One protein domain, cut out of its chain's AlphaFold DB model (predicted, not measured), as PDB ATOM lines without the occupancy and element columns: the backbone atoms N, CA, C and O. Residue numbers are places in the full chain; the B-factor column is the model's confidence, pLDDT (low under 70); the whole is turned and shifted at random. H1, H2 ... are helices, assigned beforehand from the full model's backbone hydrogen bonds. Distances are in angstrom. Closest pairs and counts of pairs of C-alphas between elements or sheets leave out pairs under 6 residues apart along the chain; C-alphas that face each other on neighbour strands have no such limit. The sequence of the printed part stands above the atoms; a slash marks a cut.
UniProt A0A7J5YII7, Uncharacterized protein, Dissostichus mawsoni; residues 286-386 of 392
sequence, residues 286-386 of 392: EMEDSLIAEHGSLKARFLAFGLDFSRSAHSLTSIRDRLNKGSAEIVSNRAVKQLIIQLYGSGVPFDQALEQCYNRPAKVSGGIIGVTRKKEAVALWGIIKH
ATOM      1  N   GLU A 286       7.437   7.567   8.405       79.50
ATOM      2  CA  GLU A 286       8.131   8.859   8.518       79.50
ATOM      3  C   GLU A 286       9.393   8.916   7.644       79.50
ATOM      4  O   GLU A 286       9.672   9.938   7.012       79.50
ATOM      5  N   MET A 287      10.152   7.817   7.564       77.19
ATOM      6  CA  MET A 287      11.293   7.736   6.649       77.19
ATOM      7  C   MET A 287      10.854   7.764   5.183       77.19
ATOM      8  O   MET A 287      11.501   8.432   4.380       77.19
ATOM      9  N   GLU A 288       9.774   7.068   4.824       72.12
ATOM     10  CA  GLU A 288       9.220   7.109   3.469       72.12
ATOM     11  C   GLU A 288       8.731   8.514   3.098       72.12
ATOM     12  O   GLU A 288       9.053   8.985   2.012       72.12
ATOM     13  N   ASP A 289       8.058   9.227   4.000       66.94
ATOM     14  CA  ASP A 289       7.606  10.602   3.771       66.94
ATOM     15  C   ASP A 289       8.783  11.573   3.616       66.94
ATOM     16  O   ASP A 289       8.772  12.433   2.731       66.94
ATOM     17  N   SER A 290       9.838  11.401   4.420       71.31
ATOM     18  CA  SER A 290      11.076  12.177   4.281       71.31
ATOM     19  C   SER A 290      11.761  11.904   2.939       71.31
ATOM     20  O   SER A 290      12.169  12.841   2.251       71.31
ATOM     21  N   LEU A 291      11.819  10.637   2.516       69.25
ATOM     22  CA  LEU A 291      12.321  10.259   1.197       69.25
ATOM     23  C   LEU A 291      11.447  10.844   0.084       69.25
ATOM     24  O   LEU A 291      11.985  11.370  -0.881       69.25
ATOM     25  N   ILE A 292      10.117  10.808   0.192       66.31
ATOM     26  CA  ILE A 292       9.203  11.380  -0.809       66.31
ATOM     27  C   ILE A 292       9.389  12.899  -0.913       66.31
ATOM     28  O   ILE A 292       9.400  13.430  -2.026       66.31
ATOM     29  N   ALA A 293       9.576  13.598   0.208       67.94
ATOM     30  CA  ALA A 293       9.833  15.036   0.225       67.94
ATOM     31  C   ALA A 293      11.171  15.393  -0.454       67.94
ATOM     32  O   ALA A 293      11.209  16.279  -1.316       67.94
ATOM     33  N   GLU A 294      12.245  14.659  -0.143       68.81
ATOM     34  CA  GLU A 294      13.548  14.793  -0.814       68.81
ATOM     35  C   GLU A 294      13.443  14.453  -2.312       68.81
ATOM     36  O   GLU A 294      13.876  15.220  -3.180       68.81
ATOM     37  N   HIS A 295      12.763  13.354  -2.647       66.44
ATOM     38  CA  HIS A 295      12.525  12.929  -4.022       66.44
ATOM     39  C   HIS A 295      11.665  13.927  -4.806       66.44
ATOM     40  O   HIS A 295      11.869  14.066  -6.010       66.44
ATOM     41  N   GLY A 296      10.742  14.651  -4.168       72.00
ATOM     42  CA  GLY A 296       9.932  15.696  -4.798       72.00
ATOM     43  C   GLY A 296      10.769  16.896  -5.249       72.00
ATOM     44  O   GLY A 296      10.680  17.316  -6.405       72.00
ATOM     45  N   SER A 297      11.645  17.391  -4.368       78.00
ATOM     46  CA  SER A 297      12.615  18.452  -4.682       78.00
ATOM     47  C   SER A 297      13.589  18.017  -5.781       78.00
ATOM     48  O   SER A 297      13.824  18.733  -6.764       78.00
ATOM     49  N   LEU A 298      14.098  16.786  -5.673       79.88
ATOM     50  CA  LEU A 298      15.003  16.213  -6.658       79.88
ATOM     51  C   LEU A 298      14.326  16.012  -8.021       79.88
ATOM     52  O   LEU A 298      14.923  16.316  -9.053       79.88
ATOM     53  N   LYS A 299      13.070  15.553  -8.042       82.25
ATOM     54  CA  LYS A 299      12.255  15.380  -9.253       82.25
ATOM     55  C   LYS A 299      12.016  16.706  -9.964       82.25
ATOM     56  O   LYS A 299      12.165  16.760 -11.183       82.25
ATOM     57  N   ALA A 300      11.696  17.771  -9.231       81.94
ATOM     58  CA  ALA A 300      11.512  19.100  -9.811       81.94
ATOM     59  C   ALA A 300      12.805  19.610 -10.472       81.94
ATOM     60  O   ALA A 300      12.786  20.021 -11.632       81.94
ATOM     61  N   ARG A 301      13.945  19.491  -9.777       82.06
ATOM     62  CA  ARG A 301      15.273  19.828 -10.324       82.06
ATOM     63  C   ARG A 301      15.634  18.986 -11.544       82.06
ATOM     64  O   ARG A 301      16.191  19.500 -12.506       82.06
ATOM     65  N   PHE A 302      15.300  17.699 -11.510       84.56
ATOM     66  CA  PHE A 302      15.548  16.785 -12.614       84.56
ATOM     67  C   PHE A 302      14.744  17.159 -13.863       84.56
ATOM     68  O   PHE A 302      15.303  17.222 -14.955       84.56
ATOM     69  N   LEU A 303      13.445  17.431 -13.713       84.06
ATOM     70  CA  LEU A 303      12.576  17.831 -14.822       84.06
ATOM     71  C   LEU A 303      12.977  19.195 -15.400       84.06
ATOM     72  O   LEU A 303      12.958  19.364 -16.617       84.06
ATOM     73  N   ALA A 304      13.425  20.129 -14.554       85.00
ATOM     74  CA  ALA A 304      13.927  21.434 -14.984       85.00
ATOM     75  C   ALA A 304      15.157  21.352 -15.909       85.00
ATOM     76  O   ALA A 304      15.421  22.294 -16.652       85.00
ATOM     77  N   PHE A 305      15.897  20.235 -15.916       83.31
ATOM     78  CA  PHE A 305      17.011  20.056 -16.849       83.31
ATOM     79  C   PHE A 305      16.596  19.758 -18.286       83.31
ATOM     80  O   PHE A 305      17.451  19.863 -19.163       83.31
ATOM     81  N   GLY A 306      15.337  19.381 -18.537       83.44
ATOM     82  CA  GLY A 306      14.856  19.111 -19.893       83.44
ATOM     83  C   GLY A 306      15.686  18.048 -20.619       83.44
ATOM     84  O   GLY A 306      16.038  18.228 -21.781       83.44
ATOM     85  N   LEU A 307      16.069  16.977 -19.916       83.75
ATOM     86  CA  LEU A 307      16.873  15.905 -20.502       83.75
ATOM     87  C   LEU A 307      16.069  15.182 -21.585       83.75
ATOM     88  O   LEU A 307      15.072  14.523 -21.293       83.75
ATOM     89  N   ASP A 308      16.539  15.276 -22.825       82.56
ATOM     90  CA  ASP A 308      15.968  14.561 -23.957       82.56
ATOM     91  C   ASP A 308      16.771  13.285 -24.235       82.56
ATOM     92  O   ASP A 308      17.741  13.269 -25.000       82.56
ATOM     93  N   PHE A 309      16.344  12.188 -23.607       80.44
ATOM     94  CA  PHE A 309      16.949  10.867 -23.803       80.44
ATOM     95  C   PHE A 309      16.761  10.309 -25.222       80.44
ATOM     96  O   PHE A 309      17.421   9.332 -25.568       80.44
ATOM     97  N   SER A 310      15.891  10.905 -26.050       77.44
ATOM     98  CA  SER A 310      15.709  10.492 -27.446       77.44
ATOM     99  C   SER A 310      16.762  11.095 -28.381       77.44
ATOM    100  O   SER A 310      17.081  10.499 -29.410       77.44
ATOM    101  N   ARG A 311      17.330  12.254 -28.018       76.94
ATOM    102  CA  ARG A 311      18.271  13.008 -28.862       76.94
ATOM    103  C   ARG A 311      19.717  12.939 -28.401       76.94
ATOM    104  O   ARG A 311      20.614  13.084 -29.229       76.94
ATOM    105  N   SER A 312      19.967  12.725 -27.111       77.19
ATOM    106  CA  SER A 312      21.328  12.731 -26.570       77.19
ATOM    107  C   SER A 312      21.573  11.653 -25.523       77.19
ATOM    108  O   SER A 312      20.783  11.433 -24.606       77.19
ATOM    109  N   ALA A 313      22.737  11.008 -25.632       78.00
ATOM    110  CA  ALA A 313      23.232  10.097 -24.612       78.00
ATOM    111  C   ALA A 313      23.748  10.896 -23.407       78.00
ATOM    112  O   ALA A 313      24.640  11.736 -23.531       78.00
ATOM    113  N   HIS A 314      23.211  10.603 -22.224       82.25
ATOM    114  CA  HIS A 314      23.650  11.192 -20.963       82.25
ATOM    115  C   HIS A 314      24.164  10.095 -20.034       82.25
ATOM    116  O   HIS A 314      23.490   9.087 -19.818       82.25
ATOM    117  N   SER A 315      25.351  10.286 -19.459       86.75
ATOM    118  CA  SER A 315      25.846   9.376 -18.426       86.75
ATOM    119  C   SER A 315      25.198   9.709 -17.082       86.75
ATOM    120  O   SER A 315      24.917  10.872 -16.784       86.75
ATOM    121  N   LEU A 316      24.997   8.696 -16.229       86.62
ATOM    122  CA  LEU A 316      24.481   8.916 -14.870       86.62
ATOM    123  C   LEU A 316      25.355   9.913 -14.096       86.62
ATOM    124  O   LEU A 316      24.825  10.781 -13.411       86.62
ATOM    125  N   THR A 317      26.676   9.843 -14.281       89.06
ATOM    126  CA  THR A 317      27.637  10.765 -13.672       89.06
ATOM    127  C   THR A 317      27.424  12.205 -14.138       89.06
ATOM    128  O   THR A 317      27.372  13.094 -13.297       89.06
ATOM    129  N   SER A 318      27.213  12.464 -15.439       89.00
ATOM    130  CA  SER A 318      26.999  13.844 -15.904       89.00
ATOM    131  C   SER A 318      25.681  14.425 -15.395       89.00
ATOM    132  O   SER A 318      25.600  15.614 -15.099       89.00
ATOM    133  N   ILE A 319      24.639  13.594 -15.305       89.31
ATOM    134  CA  ILE A 319      23.345  13.996 -14.747       89.31
ATOM    135  C   ILE A 319      23.493  14.291 -13.250       89.31
ATOM    136  O   ILE A 319      23.038  15.333 -12.788       89.31
ATOM    137  N   ARG A 320      24.175  13.413 -12.503       92.69
ATOM    138  CA  ARG A 320      24.475  13.592 -11.078       92.69
ATOM    139  C   ARG A 320      25.248  14.881 -10.821       92.69
ATOM    140  O   ARG A 320      24.849  15.663  -9.968       92.69
ATOM    141  N   ASP A 321      26.332  15.110 -11.552       92.81
ATOM    142  CA  ASP A 321      27.194  16.276 -11.339       92.81
ATOM    143  C   ASP A 321      26.445  17.578 -11.643       92.81
ATOM    144  O   ASP A 321      26.618  18.575 -10.945       92.81
ATOM    145  N   ARG A 322      25.540  17.557 -12.632       89.12
ATOM    146  CA  ARG A 322      24.627  18.672 -12.903       89.12
ATOM    147  C   ARG A 322      23.605  18.872 -11.796       89.12
ATOM    148  O   ARG A 322      23.428  20.009 -11.376       89.12
ATOM    149  N   LEU A 323      22.965  17.805 -11.310       88.62
ATOM    150  CA  LEU A 323      22.050  17.891 -10.169       88.62
ATOM    151  C   LEU A 323      22.774  18.503  -8.969       88.62
ATOM    152  O   LEU A 323      22.258  19.444  -8.380       88.62
ATOM    153  N   ASN A 324      23.980  18.043  -8.647       91.00
ATOM    154  CA  ASN A 324      24.738  18.513  -7.486       91.00
ATOM    155  C   ASN A 324      25.297  19.935  -7.653       91.00
ATOM    156  O   ASN A 324      25.712  20.550  -6.672       91.00
ATOM    157  N   LYS A 325      25.301  20.493  -8.869       91.50
ATOM    158  CA  LYS A 325      25.822  21.838  -9.117       91.50
ATOM    159  C   LYS A 325      24.935  22.887  -8.440       91.50
ATOM    160  O   LYS A 325      23.819  23.144  -8.877       91.50
ATOM    161  N   GLY A 326      25.464  23.515  -7.390       81.44
ATOM    162  CA  GLY A 326      24.769  24.563  -6.635       81.44
ATOM    163  C   GLY A 326      23.723  24.044  -5.644       81.44
ATOM    164  O   GLY A 326      22.972  24.841  -5.092       81.44
ATOM    165  N   SER A 327      23.669  22.730  -5.404       82.31
ATOM    166  CA  SER A 327      22.838  22.148  -4.350       82.31
ATOM    167  C   SER A 327      23.691  21.830  -3.125       82.31
ATOM    168  O   SER A 327      24.790  21.299  -3.258       82.31
ATOM    169  N   ALA A 328      23.173  22.127  -1.930       83.31
ATOM    170  CA  ALA A 328      23.778  21.675  -0.677       83.31
ATOM    171  C   ALA A 328      23.650  20.149  -0.483       83.31
ATOM    172  O   ALA A 328      24.370  19.558   0.317       83.31
ATOM    173  N   GLU A 329      22.743  19.512  -1.222       82.81
ATOM    174  CA  GLU A 329      22.432  18.094  -1.116       82.81
ATOM    175  C   GLU A 329      23.178  17.296  -2.196       82.81
ATOM    176  O   GLU A 329      23.025  17.542  -3.398       82.81
ATOM    177  N   ILE A 330      23.995  16.328  -1.767       87.06
ATOM    178  CA  ILE A 330      24.779  15.478  -2.668       87.06
ATOM    179  C   ILE A 330      23.943  14.268  -3.081       87.06
ATOM    180  O   ILE A 330      23.752  13.317  -2.326       87.06
ATOM    181  N   VAL A 331      23.516  14.263  -4.337       88.00
ATOM    182  CA  VAL A 331      22.760  13.172  -4.947       88.00
ATOM    183  C   VAL A 331      23.727  12.095  -5.438       88.00
ATOM    184  O   VAL A 331      24.739  12.384  -6.085       88.00
ATOM    185  N   SER A 332      23.421  10.828  -5.155       88.12
ATOM    186  CA  SER A 332      24.206   9.678  -5.622       88.12
ATOM    187  C   SER A 332      23.741   9.175  -6.997       88.12
ATOM    188  O   SER A 332      22.573   9.308  -7.358       88.12
ATOM    189  N   ASN A 333      24.617   8.492  -7.749       86.56
ATOM    190  CA  ASN A 333      24.243   7.857  -9.029       86.56
ATOM    191  C   ASN A 333      23.084   6.852  -8.880       86.56
ATOM    192  O   ASN A 333      22.306   6.663  -9.815       86.56
ATOM    193  N   ARG A 334      22.950   6.213  -7.706       82.81
ATOM    194  CA  ARG A 334      21.841   5.295  -7.408       82.81
ATOM    195  C   ARG A 334      20.506   6.039  -7.361       82.81
ATOM    196  O   ARG A 334      19.559   5.582  -7.995       82.81
ATOM    197  N   ALA A 335      20.460   7.177  -6.668       82.75
ATOM    198  CA  ALA A 335      19.264   8.012  -6.574       82.75
ATOM    199  C   ALA A 335      18.868   8.578  -7.948       82.75
ATOM    200  O   ALA A 335      17.705   8.495  -8.334       82.75
ATOM    201  N   VAL A 336      19.847   9.038  -8.740       85.81
ATOM    202  CA  VAL A 336      19.617   9.486 -10.127       85.81
ATOM    203  C   VAL A 336      19.020   8.367 -10.984       85.81
ATOM    204  O   VAL A 336      18.033   8.586 -11.679       85.81
ATOM    205  N   LYS A 337      19.571   7.148 -10.910       85.31
ATOM    206  CA  LYS A 337      19.048   5.994 -11.657       85.31
ATOM    207  C   LYS A 337      17.609   5.656 -11.259       85.31
ATOM    208  O   LYS A 337      16.778   5.445 -12.138       85.31
ATOM    209  N   GLN A 338      17.310   5.609  -9.959       82.00
ATOM    210  CA  GLN A 338      15.956   5.334  -9.464       82.00
ATOM    211  C   GLN A 338      14.955   6.390  -9.936       82.00
ATOM    212  O   GLN A 338      13.885   6.033 -10.418       82.00
ATOM    213  N   LEU A 339      15.336   7.667  -9.877       85.25
ATOM    214  CA  LEU A 339      14.491   8.767 -10.326       85.25
ATOM    215  C   LEU A 339      14.173   8.674 -11.823       85.25
ATOM    216  O   LEU A 339      13.033   8.884 -12.223       85.25
ATOM    217  N   ILE A 340      15.153   8.313 -12.655       85.19
ATOM    218  CA  ILE A 340      14.910   8.186 -14.094       85.19
ATOM    219  C   ILE A 340      14.005   6.989 -14.398       85.19
ATOM    220  O   ILE A 340      13.069   7.130 -15.179       85.19
ATOM    221  N   ILE A 341      14.221   5.848 -13.738       82.62
ATOM    222  CA  ILE A 341      13.334   4.681 -13.874       82.62
ATOM    223  C   ILE A 341      11.903   5.041 -13.463       82.62
ATOM    224  O   ILE A 341      10.951   4.640 -14.126       82.62
ATOM    225  N   GLN A 342      11.740   5.818 -12.393       81.62
ATOM    226  CA  GLN A 342      10.428   6.243 -11.919       81.62
ATOM    227  C   GLN A 342       9.724   7.193 -12.900       81.62
ATOM    228  O   GLN A 342       8.505   7.136 -13.031       81.62
ATOM    229  N   LEU A 343      10.470   8.075 -13.570       82.50
ATOM    230  CA  LEU A 343       9.911   9.091 -14.470       82.50
ATOM    231  C   LEU A 343       9.679   8.593 -15.899       82.50
ATOM    232  O   LEU A 343       8.724   9.020 -16.539       82.50
ATOM    233  N   TYR A 344      10.547   7.714 -16.396       82.38
ATOM    234  CA  TYR A 344      10.593   7.315 -17.807       82.38
ATOM    235  C   TYR A 344      10.481   5.791 -18.003       82.38
ATOM    236  O   TYR A 344      10.501   5.310 -19.133       82.38
ATOM    237  N   GLY A 345      10.341   5.022 -16.918       81.62
ATOM    238  CA  GLY A 345      10.222   3.564 -16.938       81.62
ATOM    239  C   GLY A 345      11.565   2.824 -16.927       81.62
ATOM    240  O   GLY A 345      12.643   3.399 -17.069       81.62
ATOM    241  N   SER A 346      11.516   1.500 -16.767       76.25
ATOM    242  CA  SER A 346      12.707   0.633 -16.747       76.25
ATOM    243  C   SER A 346      13.398   0.482 -18.111       76.25
ATOM    244  O   SER A 346      14.513  -0.030 -18.164       76.25
ATOM    245  N   GLY A 347      12.766   0.940 -19.198       67.81
ATOM    246  CA  GLY A 347      13.267   0.841 -20.574       67.81
ATOM    247  C   GLY A 347      14.261   1.929 -20.992       67.81
ATOM    248  O   GLY A 347      14.645   1.970 -22.158       67.81
ATOM    249  N   VAL A 348      14.674   2.824 -20.086       68.50
ATOM    250  CA  VAL A 348      15.616   3.899 -20.429       68.50
ATOM    251  C   VAL A 348      17.009   3.314 -20.711       68.50
ATOM    252  O   VAL A 348      17.581   2.649 -19.840       68.50
ATOM    253  N   PRO A 349      17.587   3.571 -21.898       61.75
ATOM    254  CA  PRO A 349      18.777   2.892 -22.408       61.75
ATOM    255  C   PRO A 349      20.096   3.391 -21.787       61.75
ATOM    256  O   PRO A 349      21.029   3.775 -22.492       61.75
ATOM    257  N   PHE A 350      20.227   3.363 -20.460       62.53
ATOM    258  CA  PHE A 350      21.511   3.655 -19.801       62.53
ATOM    259  C   PHE A 350      22.584   2.647 -20.189       62.53
ATOM    260  O   PHE A 350      23.720   3.021 -20.488       62.53
ATOM    261  N   ASP A 351      22.187   1.377 -20.233       56.81
ATOM    262  CA  ASP A 351      23.063   0.297 -20.653       56.81
ATOM    263  C   ASP A 351      23.251   0.295 -22.168       56.81
ATOM    264  O   ASP A 351      24.328  -0.071 -22.613       56.81
ATOM    265  N   GLN A 352      22.295   0.784 -22.968       56.81
ATOM    266  CA  GLN A 352      22.440   0.808 -24.429       56.81
ATOM    267  C   GLN A 352      23.412   1.894 -24.902       56.81
ATOM    268  O   GLN A 352      24.136   1.666 -25.861       56.81
ATOM    269  N   ALA A 353      23.482   3.056 -24.241       54.47
ATOM    270  CA  ALA A 353      24.498   4.066 -24.550       54.47
ATOM    271  C   ALA A 353      25.908   3.579 -24.164       54.47
ATOM    272  O   ALA A 353      26.857   3.747 -24.927       54.47
ATOM    273  N   LEU A 354      26.046   2.900 -23.016       54.06
ATOM    274  CA  LEU A 354      27.282   2.203 -22.641       54.06
ATOM    275  C   LEU A 354      27.610   1.070 -23.626       54.06
ATOM    276  O   LEU A 354      28.754   0.915 -24.048       54.06
ATOM    277  N   GLU A 355      26.607   0.309 -24.053       56.47
ATOM    278  CA  GLU A 355      26.746  -0.775 -25.016       56.47
ATOM    279  C   GLU A 355      27.131  -0.250 -26.407       56.47
ATOM    280  O   GLU A 355      28.003  -0.815 -27.062       56.47
ATOM    281  N   GLN A 356      26.552   0.858 -26.858       58.44
ATOM    282  CA  GLN A 356      26.849   1.450 -28.159       58.44
ATOM    283  C   GLN A 356      28.202   2.165 -28.184       58.44
ATOM    284  O   GLN A 356      28.896   2.081 -29.195       58.44
ATOM    285  N   CYS A 357      28.605   2.823 -27.093       54.00
ATOM    286  CA  CYS A 357      29.880   3.540 -27.024       54.00
ATOM    287  C   CYS A 357      31.069   2.620 -26.709       54.00
ATOM    288  O   CYS A 357      32.147   2.823 -27.263       54.00
ATOM    289  N   TYR A 358      30.891   1.601 -25.859       54.12
ATOM    290  CA  TYR A 358      31.995   0.746 -25.398       54.12
ATOM    291  C   TYR A 358      31.924  -0.697 -25.915       54.12
ATOM    292  O   TYR A 358      32.965  -1.271 -26.232       54.12
ATOM    293  N   ASN A 359      30.732  -1.296 -26.058       54.91
ATOM    294  CA  ASN A 359      30.608  -2.684 -26.540       54.91
ATOM    295  C   ASN A 359      30.500  -2.796 -28.067       54.91
ATOM    296  O   ASN A 359      30.891  -3.821 -28.621       54.91
ATOM    297  N   ARG A 360      30.000  -1.781 -28.781       56.84
ATOM    298  CA  ARG A 360      29.853  -1.828 -30.247       56.84
ATOM    299  C   ARG A 360      31.188  -2.034 -30.979       56.84
ATOM    300  O   ARG A 360      31.213  -2.890 -31.863       56.84
ATOM    301  N   PRO A 361      32.308  -1.387 -30.590       56.25
ATOM    302  CA  PRO A 361      33.624  -1.685 -31.165       56.25
ATOM    303  C   PRO A 361      34.122  -3.107 -30.855       56.25
ATOM    304  O   PRO A 361      34.927  -3.653 -31.605       56.25
ATOM    305  N   ALA A 362      33.644  -3.722 -29.768       53.75
ATOM    306  CA  ALA A 362      33.958  -5.105 -29.404       53.75
ATOM    307  C   ALA A 362      33.051  -6.145 -30.099       53.75
ATOM    308  O   ALA A 362      33.368  -7.333 -30.081       53.75
ATOM    309  N   LYS A 363      31.942  -5.711 -30.717       52.03
ATOM    310  CA  LYS A 363      30.923  -6.557 -31.367       52.03
ATOM    311  C   LYS A 363      30.978  -6.559 -32.906       52.03
ATOM    312  O   LYS A 363      30.150  -7.216 -33.529       52.03
ATOM    313  N   VAL A 364      31.914  -5.852 -33.544       53.31
ATOM    314  CA  VAL A 364      32.070  -5.874 -35.016       53.31
ATOM    315  C   VAL A 364      32.830  -7.111 -35.517       53.31
ATOM    316  O   VAL A 364      33.772  -7.555 -34.865       53.31
ATOM    317  N   SER A 365      32.340  -7.641 -36.653       48.59
ATOM    318  CA  SER A 365      32.726  -8.743 -37.581       48.59
ATOM    319  C   SER A 365      33.611  -9.938 -37.168       48.59
ATOM    320  O   SER A 365      33.647 -10.911 -37.913       48.59
ATOM    321  N   GLY A 366      34.265  -9.953 -36.007       51.44
ATOM    322  CA  GLY A 366      34.993 -11.117 -35.475       51.44
ATOM    323  C   GLY A 366      34.585 -11.532 -34.056       51.44
ATOM    324  O   GLY A 366      35.148 -12.472 -33.502       51.44
ATOM    325  N   GLY A 367      33.634 -10.828 -33.437       43.41
ATOM    326  CA  GLY A 367      33.286 -10.984 -32.024       43.41
ATOM    327  C   GLY A 367      32.107 -11.918 -31.769       43.41
ATOM    328  O   GLY A 367      31.042 -11.459 -31.367       43.41
ATOM    329  N   ILE A 368      32.296 -13.229 -31.943       46.12
ATOM    330  CA  ILE A 368      31.436 -14.211 -31.265       46.12
ATOM    331  C   ILE A 368      31.612 -13.999 -29.753       46.12
ATOM    332  O   ILE A 368      32.740 -13.932 -29.249       46.12
ATOM    333  N   ILE A 369      30.497 -13.868 -29.029       46.09
ATOM    334  CA  ILE A 369      30.471 -13.747 -27.565       46.09
ATOM    335  C   ILE A 369      31.209 -14.963 -26.980       46.09
ATOM    336  O   ILE A 369      30.736 -16.088 -27.094       46.09
ATOM    337  N   GLY A 370      32.392 -14.727 -26.402       47.97
ATOM    338  CA  GLY A 370      33.273 -15.765 -25.845       47.97
ATOM    339  C   GLY A 370      34.694 -15.815 -26.422       47.97
ATOM    340  O   GLY A 370      35.548 -16.449 -25.811       47.97
ATOM    341  N   VAL A 371      34.991 -15.135 -27.543       46.84
ATOM    342  CA  VAL A 371      36.294 -15.275 -28.246       46.84
ATOM    343  C   VAL A 371      36.950 -13.932 -28.612       46.84
ATOM    344  O   VAL A 371      37.752 -13.835 -29.538       46.84
ATOM    345  N   THR A 372      36.663 -12.850 -27.888       48.66
ATOM    346  CA  THR A 372      37.427 -11.601 -28.073       48.66
ATOM    347  C   THR A 372      38.815 -11.728 -27.429       48.66
ATOM    348  O   THR A 372      38.936 -11.793 -26.208       48.66
ATOM    349  N   ARG A 373      39.881 -11.717 -28.247       50.09
ATOM    350  CA  ARG A 373      41.292 -11.719 -27.793       50.09
ATOM    351  C   ARG A 373      41.797 -10.351 -27.314       50.09
ATOM    352  O   ARG A 373      42.935 -10.243 -26.858       50.09
ATOM    353  N   LYS A 374      40.988  -9.292 -27.411       53.59
ATOM    354  CA  LYS A 374      41.371  -7.959 -26.927       53.59
ATOM    355  C   LYS A 374      41.212  -7.912 -25.406       53.59
ATOM    356  O   LYS A 374      40.089  -7.875 -24.905       53.59
ATOM    357  N   LYS A 375      42.339  -7.903 -24.679       53.62
ATOM    358  CA  LYS A 375      42.390  -7.842 -23.202       53.62
ATOM    359  C   LYS A 375      41.538  -6.704 -22.621       53.62
ATOM    360  O   LYS A 375      40.897  -6.887 -21.593       53.62
ATOM    361  N   GLU A 376      41.471  -5.572 -23.315       52.09
ATOM    362  CA  GLU A 376      40.700  -4.383 -22.922       52.09
ATOM    363  C   GLU A 376      39.181  -4.636 -22.897       52.09
ATOM    364  O   GLU A 376      38.493  -4.211 -21.970       52.09
ATOM    365  N   ALA A 377      38.654  -5.399 -23.862       50.38
ATOM    366  CA  ALA A 377      37.231  -5.737 -23.933       50.38
ATOM    367  C   ALA A 377      36.819  -6.760 -22.856       50.38
ATOM    368  O   ALA A 377      35.700  -6.715 -22.346       50.38
ATOM    369  N   VAL A 378      37.737  -7.658 -22.474       51.84
ATOM    370  CA  VAL A 378      37.536  -8.636 -21.388       51.84
ATOM    371  C   VAL A 378      37.573  -7.954 -20.013       51.84
ATOM    372  O   VAL A 378      36.763  -8.281 -19.145       51.84
ATOM    373  N   ALA A 379      38.453  -6.965 -19.823       51.53
ATOM    374  CA  ALA A 379      38.558  -6.203 -18.577       51.53
ATOM    375  C   ALA A 379      37.287  -5.387 -18.269       51.53
ATOM    376  O   ALA A 379      36.829  -5.380 -17.127       51.53
ATOM    377  N   LEU A 380      36.661  -4.771 -19.282       49.81
ATOM    378  CA  LEU A 380      35.396  -4.041 -19.105       49.81
ATOM    379  C   LEU A 380      34.219  -4.956 -18.719       49.81
ATOM    380  O   LEU A 380      33.363  -4.557 -17.931       49.81
ATOM    381  N   TRP A 381      34.194  -6.197 -19.212       46.97
ATOM    382  CA  TRP A 381      33.176  -7.185 -18.832       46.97
ATOM    383  C   TRP A 381      33.328  -7.683 -17.387       46.97
ATOM    384  O   TRP A 381      32.325  -7.951 -16.722       46.97
ATOM    385  N   GLY A 382      34.560  -7.766 -16.872       46.97
ATOM    386  CA  GLY A 382      34.832  -8.135 -15.477       46.97
ATOM    387  C   GLY A 382      34.223  -7.163 -14.458       46.97
ATOM    388  O   GLY A 382      33.762  -7.588 -13.402       46.97
ATOM    389  N   ILE A 383      34.126  -5.876 -14.808       48.16
ATOM    390  CA  ILE A 383      33.555  -4.828 -13.943       48.16
ATOM    391  C   ILE A 383      32.027  -4.974 -13.805       48.16
ATOM    392  O   ILE A 383      31.465  -4.643 -12.763       48.16
ATOM    393  N   ILE A 384      31.344  -5.530 -14.811       47.06
ATOM    394  CA  ILE A 384      29.879  -5.702 -14.813       47.06
ATOM    395  C   ILE A 384      29.450  -6.957 -14.024       47.06
ATOM    396  O   ILE A 384      28.327  -7.020 -13.524       47.06
ATOM    397  N   LYS A 385      30.331  -7.957 -13.854       45.31
ATOM    398  CA  LYS A 385      29.961  -9.266 -13.278       45.31
ATOM    399  C   LYS A 385      30.047  -9.365 -11.746       45.31
ATOM    400  O   LYS A 385      29.572 -10.353 -11.188       45.31
ATOM    401  N   HIS A 386      30.567  -8.358 -11.041       42.12
ATOM    402  CA  HIS A 386      30.635  -8.359  -9.572       42.12
ATOM    403  C   HIS A 386      29.461  -7.614  -8.920       42.12
ATOM    404  O   HIS A 386      29.618  -6.533  -8.365       42.12
TER     405      HIS A 386
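Overview. This is residues 286 to 386 of the 392 residues of an uncharacterized protein of Dissostichus mawsoni (UniProt A0A7J5YII7). Two loose lobes sit end to end: in one, the long helix H1 and the shorter H2 and H3 stand roughly crosswise to one another; in the other, H4 leads away and H5 folds back beside it, running the opposite way. Residues 286 to 293 of H1 and residues 364 to 369 between H4 and H5 stick out. The printed part has 101 residues with five named helices, H1 to H5 in chain order, and no named strand; its class is all helix. It is loose, with a radius of gyration of the C-alphas of 17.2 A, and elongated, spanning 52 by 30 by 25 A.

Arrangement. H1, residues 286 to 304, is close to but not clearly touching H3, residues 333 to 344; the closest C-alphas, of Lys 299 and Leu 339, are 7.1 A apart. Their lines are about perpendicular, at 74 degrees. H2, residues 316 to 324, touches H3, about perpendicular at 83 degrees; H3 touches it with residues 333 to 337 alone, and the closest C-alphas, of Leu 316 and Asn 333, are 5.9 A apart. H4, residues 350 to 362, and H5, residues 375 to 384, are close but not clearly touching, at a shallow tilt of 20 degrees, opposite ways; the closest C-alphas, of Ala 362 and Ala 377, are 6.4 A apart. H3 and H4 are apart, and so are H1 and H4. Every O i to N i+4 pair is within hydrogen-bond range in H1, H2 and H3, but 6 of 9 are in H4 and 3 of 6 in H5.

Along the chain. H1 measures 27.3 A from C-alpha 286 at (8.131, 8.859, 8.518), H2 12.1 A, H3 16.2 A, H4 18.0 A, and H5 15.2 A to C-alpha 384 at (29.879, -5.702, -14.813).

Size, cuts and confidence. The C-alphas farthest apart, of Glu 286 and Gly 366, are 55.3 A apart. The printed part has no cut. The links H1 to H2 and H4 to H5 are long. The model's pLDDT is under 70 at residue 289, residues 291 to 295 and residues 347 to 386.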